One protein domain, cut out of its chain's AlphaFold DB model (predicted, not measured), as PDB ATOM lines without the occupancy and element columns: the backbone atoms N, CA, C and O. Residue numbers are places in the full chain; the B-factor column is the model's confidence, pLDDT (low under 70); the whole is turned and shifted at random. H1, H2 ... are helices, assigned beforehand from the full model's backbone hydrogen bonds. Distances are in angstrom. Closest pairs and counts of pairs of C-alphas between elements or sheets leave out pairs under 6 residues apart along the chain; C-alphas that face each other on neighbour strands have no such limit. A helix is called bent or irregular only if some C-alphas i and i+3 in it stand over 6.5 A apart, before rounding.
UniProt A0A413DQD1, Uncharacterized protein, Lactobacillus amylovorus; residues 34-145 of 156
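What this domain is: This is residues 34 to 145 of the 156 residues of an uncharacterized protein of Lactobacillus amylovorus (UniProt A0A413DQD1). Picture an elongated up-and-down bundle of H1, H2, H4 and H5, with H1 in the middle between H2 on one side and the long H5 on the other. H3 and H4 follow each other nearly end to end and slant across H2; H3 packs on H2 alone, while H4 reaches H1 and H5, and H5 is the loosely held side. The printed part has 112 residues with five named helices, in the order H1 to H5, and no named strand; its class is all helix. It is compact, with a radius of gyration of the C-alphas of 15.3 A, and spans 47 by 29 by 21 A.

How they stand to each other: Start with H1, residues 35 to 50, which has a kink of 43 degrees near residue 42 and is only just irregular, C-alphas 40 and 43 being 6.9 A apart. H2, residues 61 to 75, touches it in a hairpin, opposite ways at a shallow tilt of 9 degrees; look at their closest C-alphas, Leu 45 and Ala 68, 6.0 A apart. H3, residues 85 to 98, forms the next hairpin with H2 at a shallow tilt of 30 degrees, closest at the C-alphas of Asp 71 and Ser 94, 4.3 A. H3 is only just apart from H1, at 8.4 A. H4, residues 101 to 110, and H3 meet only through their link. H4 touches H2 at a steep tilt of 42 degrees, closest at the C-alphas of Tyr 64 and Ser 104, 5.7 A. Residues 44 to 48 of H1 touch H4, closest at the C-alphas of Ile 48 and Ala 108, 6.1 A. H5, residues 115 to 139, forms a hairpin with H4, touching it with residues 118 to 122 alone; the closest C-alphas are Leu 109 and Lys 118, 5.9 A. H5 only just touches H1, with 3 pairs of C-alphas within 8 A, and is apart from H2 and H3. Each O i to N i+4 pair is within hydrogen-bond range in H2, H3 and H5, against 10 of 12 in H1 and 5 of 6 in H4.

Where its parts are: Find C-alpha 35 at (116.156, 152.850, 89.341); from there H1 runs 21.5 A to C-alpha 50. H2 measures 21.1 A and H3 20.0 A. Find C-alpha 115 at (95.454, 158.362, 65.766); H5 runs 35.0 A to C-alpha 139 at (128.639, 154.619, 76.132).

The domain as a whole: The C-alphas of Leu 83 and Lys 115 are the two farthest apart, 48.0 A. The printed part has no cut and no long link. Residues 138 to 144 stand free. Confidence is under 70 at residues 79 to 86 and residue 145.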
ATOM      1  N   SER A  34     116.242 148.891  91.577       84.19
ATOM      2  CA  SER A  34     117.172 149.386  90.573       84.19
ATOM      3  C   SER A  34     116.470 150.438  89.731       84.19
ATOM      4  O   SER A  34     115.677 150.134  88.837       84.19
ATOM      5  N   ILE A  35     116.757 151.706  90.037       84.25
ATOM      6  CA  ILE A  35     116.156 152.850  89.341       84.25
ATOM      7  C   ILE A  35     116.477 152.789  87.844       84.25
ATOM      8  O   ILE A  35     115.599 153.037  87.024       84.25
ATOM      9  N   SER A  36     117.698 152.393  87.473       85.19
ATOM     10  CA  SER A  36     118.091 152.255  86.067       85.19
ATOM     11  C   SER A  36     117.266 151.190  85.343       85.19
ATOM     12  O   SER A  36     116.785 151.445  84.240       85.19
ATOM     13  N   GLN A  37     117.023 150.035  85.973       87.81
ATOM     14  CA  GLN A  37     116.161 148.998  85.399       87.81
ATOM     15  C   GLN A  37     114.718 149.489  85.264       87.81
ATOM     16  O   GLN A  37     114.101 149.309  84.218       87.81
ATOM     17  N   LEU A  38     114.186 150.185  86.271       90.00
ATOM     18  CA  LEU A  38     112.844 150.765  86.188       90.00
ATOM     19  C   LEU A  38     112.719 151.762  85.033       90.00
ATOM     20  O   LEU A  38     111.774 151.665  84.257       90.00
ATOM     21  N   VAL A  39     113.683 152.670  84.868       90.62
ATOM     22  CA  VAL A  39     113.681 153.656  83.772       90.62
ATOM     23  C   VAL A  39     113.671 152.977  82.402       90.62
ATOM     24  O   VAL A  39     112.975 153.439  81.503       90.62
ATOM     25  N   VAL A  40     114.389 151.861  82.241       90.94
ATOM     26  CA  VAL A  40     114.433 151.127  80.968       90.94
ATOM     27  C   VAL A  40     113.129 150.371  80.693       90.94
ATOM     28  O   VAL A  40     112.694 150.295  79.546       90.94
ATOM     29  N   LYS A  41     112.494 149.794  81.718       92.31
ATOM     30  CA  LYS A  41     111.333 148.904  81.539       92.31
ATOM     31  C   LYS A  41     109.980 149.621  81.593       92.31
ATOM     32  O   LYS A  41     109.033 149.195  80.931       92.31
ATOM     33  N   LEU A  42     109.876 150.713  82.353       92.94
ATOM     34  CA  LEU A  42     108.621 151.443  82.557       92.94
ATOM     35  C   LEU A  42     107.970 151.965  81.271       92.94
ATOM     36  O   LEU A  42     106.749 151.846  81.187       92.94
ATOM     37  N   PRO A  43     108.695 152.491  80.262       93.81
ATOM     38  CA  PRO A  43     108.067 152.971  79.032       93.81
ATOM     39  C   PRO A  43     107.182 151.915  78.356       93.81
ATOM     40  O   PRO A  43     106.075 152.225  77.916       93.81
ATOM     41  N   PHE A  44     107.612 150.650  78.347       94.75
ATOM     42  CA  PHE A  44     106.845 149.548  77.763       94.75
ATOM     43  C   PHE A  44     105.591 149.222  78.582       94.75
ATOM     44  O   PHE A  44     104.504 149.090  78.018       94.75
ATOM     45  N   LEU A  45     105.715 149.152  79.913       95.62
ATOM     46  CA  LEU A  45     104.565 148.939  80.795       95.62
ATOM     47  C   LEU A  45     103.558 150.093  80.686       95.62
ATOM     48  O   LEU A  45     102.357 149.849  80.614       95.62
ATOM     49  N   ILE A  46     104.030 151.340  80.642       95.12
ATOM     50  CA  ILE A  46     103.179 152.528  80.522       95.12
ATOM     51  C   ILE A  46     102.343 152.457  79.242       95.12
ATOM     52  O   ILE A  46     101.140 152.691  79.309       95.12
ATOM     53  N   ILE A  47     102.928 152.071  78.103       95.06
ATOM     54  CA  ILE A  47     102.174 151.900  76.850       95.06
ATOM     55  C   ILE A  47     101.087 150.826  77.004       95.06
ATOM     56  O   ILE A  47      99.937 151.065  76.638       95.06
ATOM     57  N   ILE A  48     101.418 149.674  77.602       94.75
ATOM     58  CA  ILE A  48     100.449 148.592  77.859       94.75
ATOM     59  C   ILE A  48      99.295 149.081  78.752       94.75
ATOM     60  O   ILE A  48      98.141 148.726  78.518       94.75
ATOM     61  N   LEU A  49      99.582 149.903  79.765       95.31
ATOM     62  CA  LEU A  49      98.573 150.434  80.686       95.31
ATOM     63  C   LEU A  49      97.709 151.534  80.055       95.31
ATOM     64  O   LEU A  49      96.495 151.534  80.251       95.31
ATOM     65  N   ILE A  50      98.305 152.448  79.284       94.19
ATOM     66  CA  ILE A  50      97.573 153.504  78.569       94.19
ATOM     67  C   ILE A  50      96.595 152.876  77.569       94.19
ATOM     68  O   ILE A  50      95.420 153.243  77.536       94.19
ATOM     69  N   GLU A  51      97.047 151.872  76.817       93.62
ATOM     70  CA  GLU A  51      96.233 151.177  75.815       93.62
ATOM     71  C   GLU A  51      95.421 150.004  76.386       93.62
ATOM     72  O   GLU A  51      94.806 149.238  75.641       93.62
ATOM     73  N   TRP A  52      95.342 149.863  77.713       93.88
ATOM     74  CA  TRP A  52      94.639 148.753  78.364       93.88
ATOM     75  C   TRP A  52      93.164 148.654  77.960       93.88
ATOM     76  O   TRP A  52      92.628 147.560  77.760       93.88
ATOM     77  N   LYS A  53      92.502 149.811  77.818       90.38
ATOM     78  CA  LYS A  53      91.107 149.885  77.362       90.38
ATOM     79  C   LYS A  53      90.975 149.481  75.893       90.38
ATOM     80  O   LYS A  53      90.046 148.750  75.564       90.38
ATOM     81  N   SER A  54      91.906 149.914  75.046       90.44
ATOM     82  CA  SER A  54      91.956 149.592  73.613       90.44
ATOM     83  C   SER A  54      92.194 148.096  73.375       90.44
ATOM     84  O   SER A  54      91.646 147.507  72.452       90.44
ATOM     85  N   MET A  55      92.940 147.439  74.267       92.25
ATOM     86  CA  MET A  55      93.216 146.001  74.216       92.25
ATOM     87  C   MET A  55      92.084 145.115  74.767       92.25
ATOM     88  O   MET A  55      92.326 143.938  75.024       92.25
ATOM     89  N   LYS A  56      90.861 145.627  74.986       92.12
ATOM     90  CA  LYS A  56      89.777 144.863  75.637       92.12
ATOM     91  C   LYS A  56      89.485 143.520  74.972       92.12
ATOM     92  O   LYS A  56      89.323 142.529  75.682       92.12
ATOM     93  N   ASP A  57      89.468 143.511  73.647       90.62
ATOM     94  CA  ASP A  57      89.107 142.341  72.848       90.62
ATOM     95  C   ASP A  57      90.332 141.498  72.459       90.62
ATOM     96  O   ASP A  57      90.215 140.495  71.757       90.62
ATOM     97  N   ASN A  58      91.526 141.875  72.932       91.69
ATOM     98  CA  ASN A  58      92.747 141.123  72.687       91.69
ATOM     99  C   ASN A  58      92.883 139.976  73.712       91.69
ATOM    100  O   ASN A  58      93.088 140.246  74.903       91.69
ATOM    101  N   PRO A  59      92.855 138.699  73.277       92.75
ATOM    102  CA  PRO A  59      92.953 137.554  74.183       92.75
ATOM    103  C   PRO A  59      94.298 137.486  74.925       92.75
ATOM    104  O   PRO A  59      94.382 136.915  76.009       92.75
ATOM    105  N   LEU A  60      95.349 138.106  74.381       94.50
ATOM    106  CA  LEU A  60      96.701 138.094  74.939       94.50
ATOM    107  C   LEU A  60      96.988 139.275  75.879       94.50
ATOM    108  O   LEU A  60      98.080 139.339  76.441       94.50
ATOM    109  N   ARG A  61      96.036 140.194  76.116       94.00
ATOM    110  CA  ARG A  61      96.284 141.404  76.930       94.00
ATOM    111  C   ARG A  61      96.819 141.092  78.334       94.00
ATOM    112  O   ARG A  61      97.734 141.754  78.817       94.00
ATOM    113  N   TYR A  62      96.275 140.057  78.979       95.69
ATOM    114  CA  TYR A  62      96.682 139.643  80.322       95.69
ATOM    115  C   TYR A  62      98.047 138.965  80.311       95.69
ATOM    116  O   TYR A  62      98.846 139.190  81.214       95.69
ATOM    117  N   PHE A  63      98.327 138.185  79.267       96.06
ATOM    118  CA  PHE A  63      99.636 137.582  79.058       96.06
ATOM    119  C   PHE A  63     100.712 138.664  78.894       96.06
ATOM    120  O   PHE A  63     101.738 138.614  79.564       96.06
ATOM    121  N   TYR A  64     100.454 139.693  78.082       95.25
ATOM    122  CA  TYR A  64     101.380 140.811  77.898       95.25
ATOM    123  C   TYR A  64     101.632 141.595  79.186       95.25
ATOM    124  O   TYR A  64     102.784 141.897  79.500       95.25
ATOM    125  N   LEU A  65     100.578 141.893  79.950       96.44
ATOM    126  CA  LEU A  65     100.716 142.565  81.240       96.44
ATOM    127  C   LEU A  65     101.512 141.709  82.232       96.44
ATOM    128  O   LEU A  65     102.397 142.225  82.909       96.44
ATOM    129  N   LEU A  66     101.237 140.404  82.291       96.69
ATOM    130  CA  LEU A  66     101.961 139.477  83.156       96.69
ATOM    131  C   LEU A  66     103.450 139.431  82.801       96.69
ATOM    132  O   LEU A  66     104.281 139.544  83.696       96.69
ATOM    133  N   MET A  67     103.793 139.329  81.513       97.06
ATOM    134  CA  MET A  67     105.190 139.344  81.066       97.06
ATOM    135  C   MET A  67     105.890 140.652  81.437       97.06
ATOM    136  O   MET A  67     107.015 140.609  81.927       97.06
ATOM    137  N   ALA A  68     105.216 141.797  81.296       95.56
ATOM    138  CA  ALA A  68     105.765 143.091  81.698       95.56
ATOM    139  C   ALA A  68     106.005 143.188  83.216       95.56
ATOM    140  O   ALA A  68     107.040 143.681  83.662       95.56
ATOM    141  N   ILE A  69     105.066 142.690  84.027       95.56
ATOM    142  CA  ILE A  69     105.196 142.677  85.490       95.56
ATOM    143  C   ILE A  69     106.334 141.750  85.923       95.56
ATOM    144  O   ILE A  69     107.165 142.155  86.733       95.56
ATOM    145  N   ILE A  70     106.397 140.528  85.382       94.75
ATOM    146  CA  ILE A  70     107.471 139.575  85.691       94.75
ATOM    147  C   ILE A  70     108.823 140.178  85.300       94.75
ATOM    148  O   ILE A  70     109.740 140.172  86.117       94.75
ATOM    149  N   ASP A  71     108.939 140.774  84.113       94.75
ATOM    150  CA  ASP A  71     110.174 141.430  83.681       94.75
ATOM    151  C   ASP A  71     110.621 142.525  84.660       94.75
ATOM    152  O   ASP A  71     111.770 142.547  85.107       94.75
ATOM    153  N   ILE A  72     109.708 143.416  85.060       92.81
ATOM    154  CA  ILE A  72     110.028 144.495  86.001       92.81
ATOM    155  C   ILE A  72     110.443 143.932  87.357       92.81
ATOM    156  O   ILE A  72     111.459 144.370  87.888       92.81
ATOM    157  N   LEU A  73     109.713 142.959  87.905       90.19
ATOM    158  CA  LEU A  73     110.027 142.370  89.208       90.19
ATOM    159  C   LEU A  73     111.387 141.666  89.200       90.19
ATOM    160  O   LEU A  73     112.203 141.905  90.088       90.19
ATOM    161  N   PHE A  74     111.655 140.831  88.196       89.44
ATOM    162  CA  PHE A  74     112.895 140.060  88.132       89.44
ATOM    163  C   PHE A  74     114.106 140.908  87.721       89.44
ATOM    164  O   PHE A  74     115.209 140.665  88.214       89.44
ATOM    165  N   SER A  75     113.921 141.959  86.916       88.88
ATOM    166  CA  SER A  75     114.998 142.915  86.615       88.88
ATOM    167  C   SER A  75     115.483 143.664  87.859       88.88
ATOM    168  O   SER A  75     116.659 144.022  87.913       88.88
ATOM    169  N   GLN A  76     114.658 143.809  88.908       85.94
ATOM    170  CA  GLN A  76     115.113 144.395  90.177       85.94
ATOM    171  C   GLN A  76     116.165 143.546  90.889       85.94
ATOM    172  O   GLN A  76     116.854 144.046  91.762       85.94
ATOM    173  N   PHE A  77     116.334 142.273  90.544       79.12
ATOM    174  CA  PHE A  77     117.397 141.447  91.120       79.12
ATOM    175  C   PHE A  77     118.680 141.484  90.280       79.12
ATOM    176  O   PHE A  77     119.736 141.048  90.740       79.12
ATOM    177  N   SER A  78     118.614 142.034  89.063       70.06
ATOM    178  CA  SER A  78     119.768 142.193  88.183       70.06
ATOM    179  C   SER A  78     120.573 143.439  88.584       70.06
ATOM    180  O   SER A  78     120.101 144.567  88.466       70.06
ATOM    181  N   GLY A  79     121.791 143.235  89.103       59.97
ATOM    182  CA  GLY A  79     122.734 144.320  89.428       59.97
ATOM    183  C   GLY A  79     123.198 144.421  90.886       59.97
ATOM    184  O   GLY A  79     124.090 145.214  91.159       59.97
ATOM    185  N   TYR A  80     122.661 143.623  91.816       59.00
ATOM    186  CA  TYR A  80     122.979 143.768  93.251       59.00
ATOM    187  C   TYR A  80     124.141 142.927  93.767       59.00
ATOM    188  O   TYR A  80     124.781 143.294  94.748       59.00
ATOM    189  N   SER A  81     124.436 141.806  93.121       54.47
ATOM    190  CA  SER A  81     125.621 141.015  93.435       54.47
ATOM    191  C   SER A  81     125.981 140.190  92.215       54.47
ATOM    192  O   SER A  81     125.189 139.354  91.779       54.47
ATOM    193  N   ALA A  82     127.169 140.423  91.655       53.88
ATOM    194  CA  ALA A  82     127.735 139.566  90.614       53.88
ATOM    195  C   ALA A  82     128.041 138.148  91.137       53.88
ATOM    196  O   ALA A  82     128.211 137.229  90.344       53.88
ATOM    197  N   LEU A  83     128.090 137.969  92.466       54.81
ATOM    198  CA  LEU A  83     128.389 136.692  93.111       54.81
ATOM    199  C   LEU A  83     127.147 135.843  93.404       54.81
ATOM    200  O   LEU A  83     127.291 134.639  93.604       54.81
ATOM    201  N   SER A  84     125.940 136.422  93.444       64.19
ATOM    202  CA  SER A  84     124.745 135.623  93.723       64.19
ATOM    203  C   SER A  84     124.241 134.928  92.461       64.19
ATOM    204  O   SER A  84     123.851 135.590  91.505       64.19
ATOM    205  N   THR A  85     124.137 133.604  92.457       66.31
ATOM    206  CA  THR A  85     123.539 132.868  91.328       66.31
ATOM    207  C   THR A  85     122.092 133.296  91.062       66.31
ATOM    208  O   THR A  85     121.659 133.329  89.909       66.31
ATOM    209  N   ALA A  86     121.347 133.695  92.098       69.75
ATOM    210  CA  ALA A  86     119.977 134.187  91.954       69.75
ATOM    211  C   ALA A  86     119.864 135.483  91.132       69.75
ATOM    212  O   ALA A  86     118.902 135.618  90.379       69.75
ATOM    213  N   SER A  87     120.836 136.404  91.207       76.38
ATOM    214  CA  SER A  87     120.820 137.623  90.379       76.38
ATOM    215  C   SER A  87     120.995 137.288  88.894       76.38
ATOM    216  O   SER A  87     120.309 137.861  88.047       76.38
ATOM    217  N   ALA A  88     121.842 136.302  88.576       78.88
ATOM    218  CA  ALA A  88     122.042 135.821  87.214       78.88
ATOM    219  C   ALA A  88     120.787 135.125  86.658       78.88
ATOM    220  O   ALA A  88     120.377 135.402  85.529       78.88
ATOM    221  N   PHE A  89     120.140 134.256  87.442       85.19
ATOM    222  CA  PHE A  89     118.892 133.605  87.025       85.19
ATOM    223  C   PHE A  89     117.746 134.603  86.863       85.19
ATOM    224  O   PHE A  89     117.044 134.563  85.854       85.19
ATOM    225  N   ALA A  90     117.588 135.537  87.800       85.50
ATOM    226  CA  ALA A  90     116.569 136.573  87.709       85.50
ATOM    227  C   ALA A  90     116.777 137.485  86.491       85.50
ATOM    228  O   ALA A  90     115.823 137.766  85.766       85.50
ATOM    229  N   GLY A  91     118.026 137.868  86.198       85.81
ATOM    230  CA  GLY A  91     118.361 138.622  84.989       85.81
ATOM    231  C   GLY A  91     117.981 137.882  83.701       85.81
ATOM    232  O   GLY A  91     117.440 138.489  82.780       85.81
ATOM    233  N   ARG A  92     118.182 136.558  83.645       88.81
ATOM    234  CA  ARG A  92     117.771 135.734  82.492       88.81
ATOM    235  C   ARG A  92     116.255 135.640  82.351       88.81
ATOM    236  O   ARG A  92     115.751 135.773  81.242       88.81
ATOM    237  N   ILE A  93     115.535 135.444  83.457       91.44
ATOM    238  CA  ILE A  93     114.064 135.432  83.454       91.44
ATOM    239  C   ILE A  93     113.542 136.761  82.903       91.44
ATOM    240  O   ILE A  93     112.752 136.754  81.963       91.44
ATOM    241  N   SER A  94     114.059 137.883  83.414       93.44
ATOM    242  CA  SER A  94     113.746 139.223  82.910       93.44
ATOM    243  C   SER A  94     114.012 139.341  81.405       93.44
ATOM    244  O   SER A  94     113.116 139.733  80.657       93.44
ATOM    245  N   ALA A  95     115.187 138.915  80.928       90.00
ATOM    246  CA  ALA A  95     115.524 138.942  79.506       90.00
ATOM    247  C   ALA A  95     114.508 138.162  78.648       90.00
ATOM    248  O   ALA A  95     113.982 138.715  77.679       90.00
ATOM    249  N   TYR A  96     114.156 136.931  79.038       94.31
ATOM    250  CA  TYR A  96     113.164 136.125  78.319       94.31
ATOM    251  C   TYR A  96     111.775 136.762  78.315       94.31
ATOM    252  O   TYR A  96     111.116 136.788  77.279       94.31
ATOM    253  N   THR A  97     111.334 137.326  79.439       95.50
ATOM    254  CA  THR A  97     110.032 138.003  79.500       95.50
ATOM    255  C   THR A  97     110.007 139.314  78.715       95.50
ATOM    256  O   THR A  97     109.004 139.633  78.079       95.50
ATOM    257  N   SER A  98     111.126 140.038  78.671       94.19
ATOM    258  CA  SER A  98     111.238 141.302  77.937       94.19
ATOM    259  C   SER A  98     111.184 141.129  76.419       94.19
ATOM    260  O   SER A  98     110.762 142.043  75.712       94.19
ATOM    261  N   ALA A  99     111.529 139.942  75.909       94.50
ATOM    262  CA  ALA A  99     111.414 139.631  74.487       94.50
ATOM    263  C   ALA A  99     109.975 139.806  73.974       94.50
ATOM    264  O   ALA A  99     109.772 140.189  72.825       94.50
ATOM    265  N   PHE A 100     108.964 139.615  74.830       95.88
ATOM    266  CA  PHE A 100     107.564 139.787  74.444       95.88
ATOM    267  C   PHE A 100     107.166 141.242  74.171       95.88
ATOM    268  O   PHE A 100     106.118 141.458  73.558       95.88
ATOM    269  N   TYR A 101     107.990 142.237  74.527       94.62
ATOM    270  CA  TYR A 101     107.731 143.637  74.171       94.62
ATOM    271  C   TYR A 101     107.701 143.880  72.667       94.62
ATOM    272  O   TYR A 101     106.956 144.751  72.215       94.62
ATOM    273  N   ILE A 102     108.417 143.065  71.883       94.31
ATOM    274  CA  ILE A 102     108.370 143.138  70.418       94.31
ATOM    275  C   ILE A 102     106.966 142.855  69.867       94.31
ATOM    276  O   ILE A 102     106.621 143.339  68.795       94.31
ATOM    277  N   TYR A 103     106.141 142.108  70.608       93.94
ATOM    278  CA  TYR A 103     104.766 141.792  70.228       93.94
ATOM    279  C   TYR A 103     103.748 142.645  70.980       93.94
ATOM    280  O   TYR A 103     102.808 143.149  70.368       93.94
ATOM    281  N   SER A 104     103.915 142.822  72.293       94.00
ATOM    282  CA  SER A 104     102.913 143.499  73.117       94.00
ATOM    283  C   SER A 104     102.772 144.978  72.771       94.00
ATOM    284  O   SER A 104     101.653 145.479  72.699       94.00
ATOM    285  N   VAL A 105     103.883 145.669  72.509       94.19
ATOM    286  CA  VAL A 105     103.896 147.122  72.303       94.19
ATOM    287  C   VAL A 105     103.316 147.506  70.939       94.19
ATOM    288  O   VAL A 105     102.414 148.345  70.915       94.19
ATOM    289  N   PRO A 106     103.712 146.884  69.804       92.75
ATOM    290  CA  PRO A 106     103.056 147.159  68.528       92.75
ATOM    291  C   PRO A 106     101.575 146.789  68.545       92.75
ATOM    292  O   PRO A 106     100.757 147.556  68.045       92.75
ATOM    293  N   ASN A 107     101.212 145.659  69.159       92.25
ATOM    294  CA  ASN A 107      99.817 145.234  69.262       92.25
ATOM    295  C   ASN A 107      98.977 146.262  70.045       92.25
ATOM    296  O   ASN A 107      97.946 146.717  69.554       92.25
ATOM    297  N   ALA A 108      99.473 146.720  71.201       92.38
ATOM    298  CA  ALA A 108      98.835 147.771  71.992       92.38
ATOM    299  C   ALA A 108      98.627 149.068  71.186       92.38
ATOM    300  O   ALA A 108      97.529 149.618  71.175       92.38
ATOM    301  N   LEU A 109      99.649 149.522  70.453       93.00
ATOM    302  CA  LEU A 109      99.587 150.749  69.648       93.00
ATOM    303  C   LEU A 109      98.726 150.614  68.382       93.00
ATOM    304  O   LEU A 109      98.190 151.604  67.884       93.00
ATOM    305  N   MET A 110      98.609 149.416  67.806       89.62
ATOM    306  CA  MET A 110      97.790 149.184  66.612       89.62
ATOM    307  C   MET A 110      96.294 149.213  66.913       89.62
ATOM    308  O   MET A 110      95.528 149.635  66.048       89.62
ATOM    309  N   LEU A 111      95.906 148.800  68.120       88.69
ATOM    310  CA  LEU A 111      94.519 148.785  68.584       88.69
ATOM    311  C   LEU A 111      94.029 150.155  69.080       88.69
ATOM    312  O   LEU A 111      92.841 150.309  69.361       88.69
ATOM    313  N   ASP A 112      94.912 151.155  69.178       87.19
ATOM    314  CA  ASP A 112      94.530 152.503  69.592       87.19
ATOM    315  C   ASP A 112      93.629 153.183  68.544       87.19
ATOM    316  O   ASP A 112      94.019 153.422  67.396       87.19
ATOM    317  N   VAL A 113      92.420 153.545  68.971       86.62
ATOM    318  CA  VAL A 113      91.421 154.262  68.166       86.62
ATOM    319  C   VAL A 113      91.852 155.712  67.897       86.62
ATOM    320  O   VAL A 113      91.515 156.286  66.859       86.62
ATOM    321  N   ASN A 114      92.610 156.331  68.810       90.69
ATOM    322  CA  ASN A 114      93.037 157.722  68.688       90.69
ATOM    323  C   ASN A 114      94.368 157.829  67.928       90.69
ATOM    324  O   ASN A 114      95.451 157.674  68.489       90.69
ATOM    325  N   LYS A 115      94.283 158.200  66.645       89.75
ATOM    326  CA  LYS A 115      95.454 158.362  65.766       89.75
ATOM    327  C   LYS A 115      96.515 159.320  66.321       89.75
ATOM    328  O   LYS A 115      97.701 159.028  66.196       89.75
ATOM    329  N   ASN A 116      96.122 160.432  66.945       92.50
ATOM    330  CA  ASN A 116      97.079 161.415  67.464       92.50
ATOM    331  C   ASN A 116      97.835 160.863  68.676       92.50
ATOM    332  O   ASN A 116      99.055 160.994  68.748       92.50
ATOM    333  N   ARG A 117      97.127 160.197  69.601       90.38
ATOM    334  CA  ARG A 117      97.751 159.553  70.766       90.38
ATOM    335  C   ARG A 117      98.723 158.460  70.329       90.38
ATOM    336  O   ARG A 117      99.871 158.474  70.767       90.38
ATOM    337  N   LYS A 118      98.303 157.602  69.400       92.62
ATOM    338  CA  LYS A 118      99.154 156.582  68.781       92.62
ATOM    339  C   LYS A 118     100.452 157.164  68.220       92.62
ATOM    340  O   LYS A 118     101.524 156.640  68.508       92.62
ATOM    341  N   ILE A 119     100.368 158.242  67.434       93.44
ATOM    342  CA  ILE A 119     101.546 158.894  66.838       93.44
ATOM    343  C   ILE A 119     102.485 159.416  67.930       93.44
ATOM    344  O   ILE A 119     103.689 159.187  67.848       93.44
ATOM    345  N   ILE A 120     101.947 160.063  68.969       94.38
ATOM    346  CA  ILE A 120     102.742 160.585  70.089       94.38
ATOM    347  C   ILE A 120     103.453 159.446  70.831       94.38
ATOM    348  O   ILE A 120     104.663 159.513  71.028       94.38
ATOM    349  N   LEU A 121     102.731 158.384  71.207       93.94
ATOM    350  CA  LEU A 121     103.311 157.237  71.914       93.94
ATOM    351  C   LEU A 121     104.393 156.544  71.079       93.94
ATOM    352  O   LEU A 121     105.449 156.195  71.603       93.94
ATOM    353  N   MET A 122     104.157 156.391  69.775       94.19
ATOM    354  CA  MET A 122     105.126 155.808  68.851       94.19
ATOM    355  C   MET A 122     106.378 156.682  68.719       94.19
ATOM    356  O   MET A 122     107.489 156.164  68.783       94.19
ATOM    357  N   PHE A 123     106.220 158.002  68.592       95.25
ATOM    358  CA  PHE A 123     107.343 158.937  68.525       95.25
ATOM    359  C   PHE A 123     108.185 158.909  69.806       95.25
ATOM    360  O   PHE A 123     109.407 158.780  69.738       95.25
ATOM    361  N   VAL A 124     107.538 158.958  70.976       94.81
ATOM    362  CA  VAL A 124     108.213 158.879  72.281       94.81
ATOM    363  C   VAL A 124     108.956 157.551  72.437       94.81
ATOM    364  O   VAL A 124     110.103 157.545  72.880       94.81
ATOM    365  N   LEU A 125     108.343 156.436  72.031       94.75
ATOM    366  CA  LEU A 125     108.974 155.118  72.071       94.75
ATOM    367  C   LEU A 125     110.212 155.049  71.170       94.75
ATOM    368  O   LEU A 125     111.252 154.563  71.602       94.75
ATOM    369  N   ILE A 126     110.117 155.542  69.932       95.25
ATOM    370  CA  ILE A 126     111.244 155.552  68.990       95.25
ATOM    371  C   ILE A 126     112.388 156.406  69.541       95.25
ATOM    372  O   ILE A 126     113.533 155.959  69.543       95.25
ATOM    373  N   LEU A 127     112.083 157.600  70.055       95.75
ATOM    374  CA  LEU A 127     113.083 158.477  70.660       95.75
ATOM    375  C   LEU A 127     113.777 157.795  71.846       95.75
ATOM    376  O   LEU A 127     115.005 157.797  71.928       95.75
ATOM    377  N   PHE A 128     113.001 157.163  72.731       94.56
ATOM    378  CA  PHE A 128     113.532 156.381  73.844       94.56
ATOM    379  C   PHE A 128     114.458 155.257  73.361       94.56
ATOM    380  O   PHE A 128     115.556 155.113  73.892       94.56
ATOM    381  N   LEU A 129     114.058 154.494  72.339       93.62
ATOM    382  CA  LEU A 129     114.865 153.400  71.796       93.62
ATOM    383  C   LEU A 129     116.179 153.901  71.189       93.62
ATOM    384  O   LEU A 129     117.211 153.274  71.411       93.62
ATOM    385  N   ILE A 130     116.172 155.028  70.474       95.25
ATOM    386  CA  ILE A 130     117.396 155.634  69.925       95.25
ATOM    387  C   ILE A 130     118.367 155.984  71.057       95.25
ATOM    388  O   ILE A 130     119.537 155.608  71.000       95.25
ATOM    389  N   VAL A 131     117.880 156.659  72.102       93.38
ATOM    390  CA  VAL A 131     118.701 157.034  73.265       93.38
ATOM    391  C   VAL A 131     119.213 155.794  73.998       93.38
ATOM    392  O   VAL A 131     120.393 155.723  74.343       93.38
ATOM    393  N   TYR A 132     118.346 154.802  74.205       90.38
ATOM    394  CA  TYR A 132     118.686 153.542  74.854       90.38
ATOM    395  C   TYR A 132     119.803 152.808  74.107       90.38
ATOM    396  O   TYR A 132     120.823 152.471  74.708       90.38
ATOM    397  N   TRP A 133     119.649 152.608  72.796       89.88
ATOM    398  CA  TRP A 133     120.643 151.920  71.973       89.88
ATOM    399  C   TRP A 133     121.945 152.709  71.857       89.88
ATOM    400  O   TRP A 133     123.014 152.111  71.930       89.88
ATOM    401  N   TYR A 134     121.884 154.038  71.747       89.44
ATOM    402  CA  TYR A 134     123.082 154.879  71.774       89.44
ATOM    403  C   TYR A 134     123.867 154.678  73.077       89.44
ATOM    404  O   TYR A 134     125.058 154.375  73.052       89.44
ATOM    405  N   HIS A 135     123.197 154.785  74.226       86.62
ATOM    406  CA  HIS A 135     123.841 154.591  75.522       86.62
ATOM    407  C   HIS A 135     124.404 153.168  75.672       86.62
ATOM    408  O   HIS A 135     125.533 152.981  76.121       86.62
ATOM    409  N   PHE A 136     123.636 152.153  75.281       84.69
ATOM    410  CA  PHE A 136     124.035 150.758  75.435       84.69
ATOM    411  C   PHE A 136     125.223 150.373  74.546       84.69
ATOM    412  O   PHE A 136     126.172 149.746  75.013       84.69
ATOM    413  N   THR A 137     125.207 150.780  73.278       84.94
ATOM    414  CA  THR A 137     126.232 150.365  72.318       84.94
ATOM    415  C   THR A 137     127.467 151.264  72.366       84.94
ATOM    416  O   THR A 137     128.579 150.755  72.272       84.94
ATOM    417  N   ILE A 138     127.306 152.583  72.526       82.75
ATOM    418  CA  ILE A 138     128.425 153.539  72.439       82.75
ATOM    419  C   ILE A 138     128.999 153.867  73.818       82.75
ATOM    420  O   ILE A 138     130.213 153.816  73.996       82.75
ATOM    421  N   VAL A 139     128.156 154.191  74.804       83.19
ATOM    422  CA  VAL A 139     128.639 154.619  76.132       83.19
ATOM    423  C   VAL A 139     129.104 153.425  76.963       83.19
ATOM    424  O   VAL A 139     130.194 153.459  77.526       83.19
ATOM    425  N   LEU A 140     128.302 152.358  77.025       81.94
ATOM    426  CA  LEU A 140     128.654 151.147  77.776       81.94
ATOM    427  C   LEU A 140     129.589 150.204  77.007       81.94
ATOM    428  O   LEU A 140     130.050 149.224  77.586       81.94
ATOM    429  N   ASN A 141     129.845 150.485  75.723       79.19
ATOM    430  CA  ASN A 141     130.604 149.632  74.807       79.19
ATOM    431  C   ASN A 141     130.219 148.147  74.919       79.19
ATOM    432  O   ASN A 141     131.066 147.253  74.992       79.19
ATOM    433  N   TYR A 142     128.915 147.885  75.013       72.81
ATOM    434  CA  TYR A 142     128.435 146.535  75.243       72.81
ATOM    435  C   TYR A 142     128.822 145.628  74.062       72.81
ATOM    436  O   TYR A 142     128.670 146.004  72.896       72.81
ATOM    437  N   ASN A 143     129.345 144.439  74.375       73.94
ATOM    438  CA  ASN A 143     129.934 143.482  73.426       73.94
ATOM    439  C   ASN A 143     131.101 144.022  72.581       73.94
ATOM    440  O   ASN A 143     131.380 143.454  71.530       73.94
ATOM    441  N   GLU A 144     131.757 145.110  73.003       72.00
ATOM    442  CA  GLU A 144     132.870 145.723  72.260       72.00
ATOM    443  C   GLU A 144     132.501 146.061  70.806       72.00
ATOM    444  O   GLU A 144     133.330 146.037  69.899       72.00
ATOM    445  N   THR A 145     131.221 146.382  70.581       68.19
ATOM    446  CA  THR A 145     130.667 146.617  69.242       68.19
ATOM    447  C   THR A 145     131.360 147.793  68.541       68.19
ATOM    448  O   THR A 145     131.445 147.813  67.313       68.19
TER     449      THR A 145